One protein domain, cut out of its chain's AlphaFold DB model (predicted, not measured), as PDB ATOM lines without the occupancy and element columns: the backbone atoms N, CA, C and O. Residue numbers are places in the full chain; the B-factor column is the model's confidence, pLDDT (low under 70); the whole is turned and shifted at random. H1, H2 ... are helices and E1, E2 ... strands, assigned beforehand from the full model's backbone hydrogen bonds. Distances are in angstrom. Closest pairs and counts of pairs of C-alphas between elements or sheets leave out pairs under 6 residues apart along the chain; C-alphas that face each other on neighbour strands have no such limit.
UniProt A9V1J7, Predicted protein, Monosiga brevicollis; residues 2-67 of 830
ATOM      1  N   TRP A   2     311.921 356.603 284.254       92.00
ATOM      2  CA  TRP A   2     312.237 355.679 285.361       92.00
ATOM      3  C   TRP A   2     313.581 355.949 286.041       92.00
ATOM      4  O   TRP A   2     313.640 355.939 287.264       92.00
ATOM      5  N   ARG A   3     314.622 356.289 285.270       92.56
ATOM      6  CA  ARG A   3     315.915 356.734 285.815       92.56
ATOM      7  C   ARG A   3     315.750 357.867 286.834       92.56
ATOM      8  O   ARG A   3     316.179 357.726 287.968       92.56
ATOM      9  N   ASN A   4     315.041 358.931 286.458       94.38
ATOM     10  CA  ASN A   4     314.807 360.083 287.331       94.38
ATOM     11  C   ASN A   4     314.011 359.698 288.590       94.38
ATOM     12  O   ASN A   4     314.266 360.248 289.652       94.38
ATOM     13  N   LYS A   5     313.056 358.759 288.488       94.31
ATOM     14  CA  LYS A   5     312.310 358.253 289.654       94.31
ATOM     15  C   LYS A   5     313.222 357.499 290.625       94.31
ATOM     16  O   LYS A   5     313.122 357.709 291.827       94.31
ATOM     17  N   LEU A   6     314.113 356.650 290.109       91.88
ATOM     18  CA  LEU A   6     315.097 355.916 290.912       91.88
ATOM     19  C   LEU A   6     316.086 356.866 291.593       91.88
ATOM     20  O   LEU A   6     316.277 356.775 292.800       91.88
ATOM     21  N   GLU A   7     316.644 357.816 290.842       93.81
ATOM     22  CA  GLU A   7     317.564 358.829 291.375       93.81
ATOM     23  C   GLU A   7     316.881 359.718 292.431       93.81
ATOM     24  O   GLU A   7     317.492 360.037 293.448       93.81
ATOM     25  N   TYR A   8     315.591 360.044 292.262       93.12
ATOM     26  CA  TYR A   8     314.802 360.772 293.266       93.12
ATOM     27  C   TYR A   8     314.616 359.986 294.573       93.12
ATOM     28  O   TYR A   8     314.623 360.574 295.649       93.12
ATOM     29  N   MET A   9     314.489 358.659 294.493       92.31
ATOM     30  CA  MET A   9     314.442 357.770 295.662       92.31
ATOM     31  C   MET A   9     315.836 357.487 296.257       92.31
ATOM     32  O   MET A   9     315.953 356.674 297.169       92.31
ATOM     33  N   GLY A  10     316.899 358.122 295.746       92.81
ATOM     34  CA  GLY A  10     318.273 357.952 296.229       92.81
ATOM     35  C   GLY A  10     319.038 356.772 295.619       92.81
ATOM     36  O   GLY A  10     320.153 356.489 296.051       92.81
ATOM     37  N   ALA A  11     318.486 356.086 294.612       92.12
ATOM     38  CA  ALA A  11     319.186 355.003 293.926       92.12
ATOM     39  C   ALA A  11     320.174 355.540 292.875       92.12
ATOM     40  O   ALA A  11     319.890 356.495 292.153       92.12
ATOM     41  N   GLN A  12     321.328 354.883 292.736       93.81
ATOM     42  CA  GLN A  12     322.319 355.230 291.721       93.81
ATOM     43  C   GLN A  12     322.061 354.452 290.425       93.81
ATOM     44  O   GLN A  12     322.207 353.233 290.378       93.81
ATOM     45  N   ALA A  13     321.715 355.155 289.344       90.56
ATOM     46  CA  ALA A  13     321.585 354.534 288.029       90.56
ATOM     47  C   ALA A  13     322.968 354.304 287.395       90.56
ATOM     48  O   ALA A  13     323.666 355.254 287.031       90.56
ATOM     49  N   VAL A  14     323.349 353.037 287.238       92.75
ATOM     50  CA  VAL A  14     324.568 352.596 286.543       92.75
ATOM     51  C   VAL A  14     324.228 352.075 285.147       92.75
ATOM     52  O   VAL A  14     323.184 351.466 284.939       92.75
ATOM     53  N   THR A  15     325.108 352.334 284.180       86.00
ATOM     54  CA  THR A  15     324.995 351.811 282.805       86.00
ATOM     55  C   THR A  15     325.658 350.446 282.633       86.00
ATOM     56  O   THR A  15     325.366 349.747 281.672       86.00
ATOM     57  N   ASP A  16     326.560 350.087 283.545       89.12
ATOM     58  CA  ASP A  16     327.251 348.801 283.561       89.12
ATOM     59  C   ASP A  16     326.424 347.775 284.348       89.12
ATOM     60  O   ASP A  16     326.227 347.922 285.559       89.12
ATOM     61  N   VAL A  17     325.941 346.748 283.646       84.50
ATOM     62  CA  VAL A  17     325.058 345.708 284.194       84.50
ATOM     63  C   VAL A  17     325.760 344.907 285.296       84.50
ATOM     64  O   VAL A  17     325.122 344.538 286.280       84.50
ATOM     65  N   ALA A  18     327.082 344.715 285.207       86.00
ATOM     66  CA  ALA A  18     327.843 343.969 286.209       86.00
ATOM     67  C   ALA A  18     327.866 344.667 287.581       86.00
ATOM     68  O   ALA A  18     328.016 344.020 288.619       86.00
ATOM     69  N   ARG A  19     327.692 345.994 287.591       89.50
ATOM     70  CA  ARG A  19     327.685 346.827 288.802       89.50
ATOM     71  C   ARG A  19     326.292 347.045 289.386       89.50
ATOM     72  O   ARG A  19     326.187 347.682 290.430       89.50
ATOM     73  N   ALA A  20     325.240 346.577 288.722       90.44
ATOM     74  CA  ALA A  20     323.874 346.763 289.184       90.44
ATOM     75  C   ALA A  20     323.498 345.721 290.253       90.44
ATOM     76  O   ALA A  20     323.758 344.525 290.102       90.44
ATOM     77  N   ASP A  21     322.836 346.170 291.321       86.62
ATOM     78  CA  ASP A  21     322.175 345.278 292.287       86.62
ATOM     79  C   ASP A  21     320.794 344.833 291.786       86.62
ATOM     80  O   ASP A  21     320.348 343.715 292.050       86.62
ATOM     81  N   ILE A  22     320.128 345.716 291.033       86.50
ATOM     82  CA  ILE A  22     318.809 345.508 290.436       86.50
ATOM     83  C   ILE A  22     318.857 345.966 288.981       86.50
ATOM     84  O   ILE A  22     319.274 347.086 288.684       86.50
ATOM     85  N   ILE A  23     318.375 345.120 288.081       88.81
ATOM     86  CA  ILE A  23     318.282 345.406 286.653       88.81
ATOM     87  C   ILE A  23     316.823 345.719 286.321       88.81
ATOM     88  O   ILE A  23     315.933 344.909 286.560       88.81
ATOM     89  N   VAL A  24     316.557 346.896 285.754       88.56
ATOM     90  CA  VAL A  24     315.207 347.273 285.311       88.56
ATOM     91  C   VAL A  24     315.091 347.027 283.811       88.56
ATOM     92  O   VAL A  24     315.609 347.809 283.015       88.56
ATOM     93  N   ALA A  25     314.395 345.961 283.418       84.75
ATOM     94  CA  ALA A  25     314.269 345.555 282.019       84.75
ATOM     95  C   ALA A  25     312.827 345.165 281.669       84.75
ATOM     96  O   ALA A  25     312.067 344.691 282.510       84.75
ATOM     97  N   LYS A  26     312.427 345.381 280.408       78.44
ATOM     98  CA  LYS A  26     311.089 344.996 279.914       78.44
ATOM     99  C   LYS A  26     310.919 343.477 279.784       78.44
ATOM    100  O   LYS A  26     309.794 342.998 279.869       78.44
ATOM    101  N   ALA A  27     312.015 342.764 279.565       72.31
ATOM    102  CA  ALA A  27     312.097 341.314 279.462       72.31
ATOM    103  C   ALA A  27     313.454 340.863 280.015       72.31
ATOM    104  O   ALA A  27     314.383 341.676 280.085       72.31
ATOM    105  N   HIS A  28     313.555 339.594 280.404       69.06
ATOM    106  CA  HIS A  28     314.851 338.992 280.703       69.06
ATOM    107  C   HIS A  28     315.625 338.794 279.402       69.06
ATOM    108  O   HIS A  28     315.051 338.510 278.353       69.06
ATOM    109  N   THR A  29     316.931 339.005 279.469       74.56
ATOM    110  CA  THR A  29     317.868 338.719 278.380       74.56
ATOM    111  C   THR A  29     318.941 337.768 278.901       74.56
ATOM    112  O   THR A  29     319.228 337.764 280.102       74.56
ATOM    113  N   SER A  30     319.574 337.007 278.010       65.94
ATOM    114  CA  SER A  30     320.647 336.072 278.377       65.94
ATOM    115  C   SER A  30     321.786 336.749 279.156       65.94
ATOM    116  O   SER A  30     322.336 336.167 280.090       65.94
ATOM    117  N   GLU A  31     322.098 338.013 278.845       70.69
ATOM    118  CA  GLU A  31     323.103 338.809 279.567       70.69
ATOM    119  C   GLU A  31     322.698 339.113 281.016       70.69
ATOM    120  O   GLU A  31     323.534 339.087 281.918       70.69
ATOM    121  N   THR A  32     321.416 339.387 281.266       69.44
ATOM    122  CA  THR A  32     320.926 339.744 282.608       69.44
ATOM    123  C   THR A  32     320.866 338.549 283.558       69.44
ATOM    124  O   THR A  32     320.986 338.723 284.769       69.44
ATOM    125  N   GLU A  33     320.733 337.338 283.022       65.62
ATOM    126  CA  GLU A  33     320.646 336.095 283.797       65.62
ATOM    127  C   GLU A  33     322.016 335.524 284.154       65.62
ATOM    128  O   GLU A  33     322.185 334.957 285.234       65.62
ATOM    129  N   ALA A  34     323.019 335.733 283.295       68.00
ATOM    130  CA  ALA A  34     324.399 335.328 283.563       68.00
ATOM    131  C   ALA A  34     324.982 335.978 284.835       68.00
ATOM    132  O   ALA A  34     325.954 335.476 285.399       68.00
ATOM    133  N   LEU A  35     324.392 337.086 285.292       72.38
ATOM    134  CA  LEU A  35     324.901 337.899 286.393       72.38
ATOM    135  C   LEU A  35     324.306 337.546 287.770       72.38
ATOM    136  O   LEU A  35     324.736 338.138 288.760       72.38
ATOM    137  N   ASP A  36     323.354 336.603 287.854       73.50
ATOM    138  CA  ASP A  36     322.649 336.226 289.100       73.50
ATOM    139  C   ASP A  36     322.094 337.457 289.859       73.50
ATOM    140  O   ASP A  36     322.182 337.584 291.082       73.50
ATOM    141  N   LYS A  37     321.573 338.437 289.105       80.94
ATOM    142  CA  LYS A  37     321.020 339.696 289.631       80.94
ATOM    143  C   LYS A  37     319.499 339.712 289.559       80.94
ATOM    144  O   LYS A  37     318.880 339.071 288.713       80.94
ATOM    145  N   MET A  38     318.877 340.508 290.428       78.69
ATOM    146  CA  MET A  38     317.425 340.677 290.420       78.69
ATOM    147  C   MET A  38     316.997 341.532 289.222       78.69
ATOM    148  O   MET A  38     317.355 342.706 289.144       78.69
ATOM    149  N   VAL A  39     316.181 340.976 288.324       81.38
ATOM    150  CA  VAL A  39     315.589 341.716 287.199       81.38
ATOM    151  C   VAL A  39     314.123 342.040 287.499       81.38
ATOM    152  O   VAL A  39     313.319 341.156 287.803       81.38
ATOM    153  N   VAL A  40     313.753 343.315 287.405       84.88
ATOM    154  CA  VAL A  40     312.405 343.820 287.702       84.88
ATOM    155  C   VAL A  40     311.798 344.523 286.495       84.88
ATOM    156  O   VAL A  40     312.499 345.160 285.705       84.88
ATOM    157  N   LEU A  41     310.470 344.446 286.365       83.50
ATOM    158  CA  LEU A  41     309.765 345.186 285.320       83.50
ATOM    159  C   LEU A  41     309.778 346.691 285.609       83.50
ATOM    160  O   LEU A  41     309.704 347.094 286.768       83.50
ATOM    161  N   PRO A  42     309.736 347.561 284.586       88.88
ATOM    162  CA  PRO A  42     309.710 349.004 284.809       88.88
ATOM    163  C   PRO A  42     308.530 349.494 285.661       88.88
ATOM    164  O   PRO A  42     308.661 350.456 286.411       88.88
ATOM    165  N   ARG A  43     307.398 348.777 285.624       84.50
ATOM    166  CA  ARG A  43     306.229 349.041 286.479       84.50
ATOM    167  C   ARG A  43     306.543 348.927 287.976       84.50
ATOM    168  O   ARG A  43     305.908 349.603 288.778       84.50
ATOM    169  N   TRP A  44     307.518 348.101 288.353       86.94
ATOM    170  CA  TRP A  44     307.993 348.003 289.733       86.94
ATOM    171  C   TRP A  44     308.547 349.347 290.223       86.94
ATOM    172  O   TRP A  44     308.192 349.792 291.311       86.94
ATOM    173  N   VAL A  45     309.318 350.047 289.380       90.38
ATOM    174  CA  VAL A  45     309.847 351.387 289.691       90.38
ATOM    175  C   VAL A  45     308.712 352.376 289.933       90.38
ATOM    176  O   VAL A  45     308.779 353.172 290.866       90.38
ATOM    177  N   ASP A  46     307.659 352.319 289.116       90.75
ATOM    178  CA  ASP A  46     306.498 353.197 289.266       90.75
ATOM    179  C   ASP A  46     305.771 352.952 290.598       90.75
ATOM    180  O   ASP A  46     305.467 353.909 291.305       90.75
ATOM    181  N   MET A  47     305.588 351.689 290.994       84.06
ATOM    182  CA  MET A  47     304.966 351.329 292.275       84.06
ATOM    183  C   MET A  47     305.813 351.713 293.491       84.06
ATOM    184  O   MET A  47     305.278 352.218 294.481       84.06
ATOM    185  N   CYS A  48     307.126 351.472 293.439       86.00
ATOM    186  CA  CYS A  48     308.045 351.895 294.493       86.00
ATOM    187  C   CYS A  48     308.014 353.413 294.662       86.00
ATOM    188  O   CYS A  48     307.937 353.900 295.787       86.00
ATOM    189  N   PHE A  49     307.989 354.147 293.550       90.88
ATOM    190  CA  PHE A  49     307.925 355.602 293.557       90.88
ATOM    191  C   PHE A  49     306.614 356.131 294.150       90.88
ATOM    192  O   PHE A  49     306.646 357.004 295.010       90.88
ATOM    193  N   GLU A  50     305.461 355.579 293.760       89.06
ATOM    194  CA  GLU A  50     304.160 355.955 294.342       89.06
ATOM    195  C   GLU A  50     304.118 355.732 295.858       89.06
ATOM    196  O   GLU A  50     303.580 356.555 296.597       89.06
ATOM    197  N   ARG A  51     304.731 354.648 296.341       84.06
ATOM    198  CA  ARG A  51     304.819 354.367 297.776       84.06
ATOM    199  C   ARG A  51     305.782 355.268 298.508       84.06
ATOM    200  O   ARG A  51     305.442 355.709 299.593       84.06
ATOM    201  N   PHE A  52     306.937 355.542 297.918       88.75
ATOM    202  CA  PHE A  52     307.908 356.471 298.478       88.75
ATOM    203  C   PHE A  52     307.289 357.861 298.669       88.75
ATOM    204  O   PHE A  52     307.501 358.508 299.691       88.75
ATOM    205  N   LEU A  53     306.460 358.291 297.712       90.06
ATOM    206  CA  LEU A  53     305.671 359.514 297.844       90.06
ATOM    207  C   LEU A  53     304.595 359.402 298.933       90.06
ATOM    208  O   LEU A  53     304.373 360.364 299.657       90.06
ATOM    209  N   ALA A  54     303.935 358.249 299.065       87.75
ATOM    210  CA  ALA A  54     302.910 358.026 300.087       87.75
ATOM    211  C   ALA A  54     303.472 357.854 301.513       87.75
ATOM    212  O   ALA A  54     302.735 358.039 302.478       87.75
ATOM    213  N   SER A  55     304.745 357.474 301.654       84.56
ATOM    214  CA  SER A  55     305.429 357.261 302.933       84.56
ATOM    215  C   SER A  55     306.218 358.481 303.416       84.56
ATOM    216  O   SER A  55     307.034 358.345 304.328       84.56
ATOM    217  N   ASP A  56     306.014 359.654 302.803       84.38
ATOM    218  CA  ASP A  56     306.773 360.886 303.064       84.38
ATOM    219  C   ASP A  56     308.300 360.673 303.019       84.38
ATOM    220  O   ASP A  56     309.066 361.254 303.789       84.38
ATOM    221  N   GLY A  57     308.760 359.809 302.109       79.25
ATOM    222  CA  GLY A  57     310.178 359.503 301.929       79.25
ATOM    223  C   GLY A  57     310.772 358.535 302.955       79.25
ATOM    224  O   GLY A  57     311.988 358.343 302.959       79.25
ATOM    225  N   ALA A  58     309.960 357.902 303.812       76.00
ATOM    226  CA  ALA A  58     310.432 356.788 304.631       76.00
ATOM    227  C   ALA A  58     310.852 355.610 303.738       76.00
ATOM    228  O   ALA A  58     310.196 355.347 302.723       76.00
ATOM    229  N   GLU A  59     311.925 354.906 304.130       68.31
ATOM    230  CA  GLU A  59     312.425 353.726 303.420       68.31
ATOM    231  C   GLU A  59     311.275 352.756 303.146       68.31
ATOM    232  O   GLU A  59     310.672 352.179 304.053       68.31
ATOM    233  N   VAL A  60     310.950 352.596 301.865       65.31
ATOM    234  CA  VAL A  60     310.005 351.579 301.432       65.31
ATOM    235  C   VAL A  60     310.755 350.261 301.535       65.31
ATOM    236  O   VAL A  60     311.565 349.949 300.663       65.31
ATOM    237  N   GLU A  61     310.497 349.483 302.591       62.56
ATOM    238  CA  GLU A  61     310.883 348.074 302.596       62.56
ATOM    239  C   GLU A  61     310.311 347.461 301.318       62.56
ATOM    240  O   GLU A  61     309.090 347.350 301.146       62.56
ATOM    241  N   ALA A  62     311.206 347.115 300.389       56.19
ATOM    242  CA  ALA A  62     310.888 346.383 299.178       56.19
ATOM    243  C   ALA A  62     310.461 344.971 299.595       56.19
ATOM    244  O   ALA A  62     311.203 343.998 299.498       56.19
ATOM    245  N   THR A  63     309.259 344.873 300.146       52.97
ATOM    246  CA  THR A  63     308.648 343.627 300.568       52.97
ATOM    247  C   THR A  63     308.582 342.727 299.340       52.97
ATOM    248  O   THR A  63     308.078 343.124 298.286       52.97
ATOM    249  N   ARG A  64     309.122 341.505 299.473       53.31
ATOM    250  CA  ARG A  64     309.143 340.471 298.418       53.31
ATOM    251  C   ARG A  64     307.777 340.279 297.742       53.31
ATOM    252  O   ARG A  64     307.724 339.908 296.578       53.31
ATOM    253  N   GLU A  65     306.691 340.591 298.448       47.25
ATOM    254  CA  GLU A  65     305.303 340.553 297.970       47.25
ATOM    255  C   GLU A  65     305.008 341.445 296.749       47.25
ATOM    256  O   GLU A  65     304.039 341.184 296.040       47.25
ATOM    257  N   TYR A  66     305.835 342.457 296.461       51.69
ATOM    258  CA  TYR A  66     305.629 343.388 295.339       51.69
ATOM    259  C   TYR A  66     306.636 343.233 294.210       51.69
ATOM    260  O   TYR A  66     306.688 344.080 293.317       51.69
ATOM    261  N   GLN A  67     307.432 342.163 294.222       55.06
ATOM    262  CA  GLN A  67     308.294 341.837 293.099       55.06
ATOM    263  C   GLN A  67     307.418 341.460 291.895       55.06
ATOM    264  O   GLN A  67     307.106 340.297 291.656       55.06
TER     265      GLN A  67
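What this domain is: This is residues 2 to 67 of the 830 residues of the protein "Predicted protein" of Monosiga brevicollis (UniProt A9V1J7). An elongated model in which the long helix H3 lies beside the short helix H1 in one half, a small pair of parallel strands, E1 and E2, sits in the middle at the end of H3 where it begins, and the little helix H2 makes the opposite end. Residues 9 to 21 run as a long loop from H1 to E1, and the last stretch, residues 55 to 67, folds back from the far end of H3 towards the strands. The printed part has 66 residues, with three named helices and two named strands in the order H1, E1, H2, E2, H3; the class is mostly helix, though under half of the residues are in named elements. The whole is compact, with a radius of gyration of the C-alphas of 12.2 A, and spans 37 by 24 by 17 A.

Where its parts are: H1 covers residues 2 to 8, starting at C-alpha 2 (312.237, 355.679, 285.361), and is 9.7 A long. E1, residues 22 to 24, begins at C-alpha 22 (318.809, 345.508, 290.436). H2 is residues 30 to 33, and E2 is residues 38 to 40; E1 and E2 are each 6.5 A long. H3, residues 42 to 54, is 19.0 A long and ends at C-alpha 54 (302.910, 358.026, 300.087).

How they stand to each other: H1 and H3 touch, with the C-alphas of Lys 5 and Phe 49 the closest at 6.4 A. They run the same way at a shallow tilt of 30 degrees. E1 and E2 are parallel neighbours, their directions 28 degrees apart. N 23 and O 38 are within hydrogen-bond range at 2.8 A, and so are N 40 and O 23 at 2.8 A. E1, H2 and E2 form a strand-helix-strand unit, two parallel strands with a helix between them in the chain, and its crossover is right-handed. The closest C-alphas of H2 and E2 are those of Thr 32 and Val 39, 7.3 A apart. The closest C-alphas of E1 and H3 are those of Val 24 and Pro 42, 5.8 A apart. H2 is apart from H1 and from H3, and H1 is apart from E2. In H1 and H3 every O i to N i+4 pair is within hydrogen-bond range; H2 is too short for such a pair.

The domain as a whole: The two C-alphas farthest apart are those of Ser 30 and Asp 56, at 37.7 A. The printed part has no cut. The link from H1 to E1 is long, with 13 residues, while those from E1 to H2, H2 to E2 and E2 to H3 are tight. The mean pLDDT of the printed part is 80.8; it is under 70 at residues 28, 30, 32 to 34 and 59 to 67.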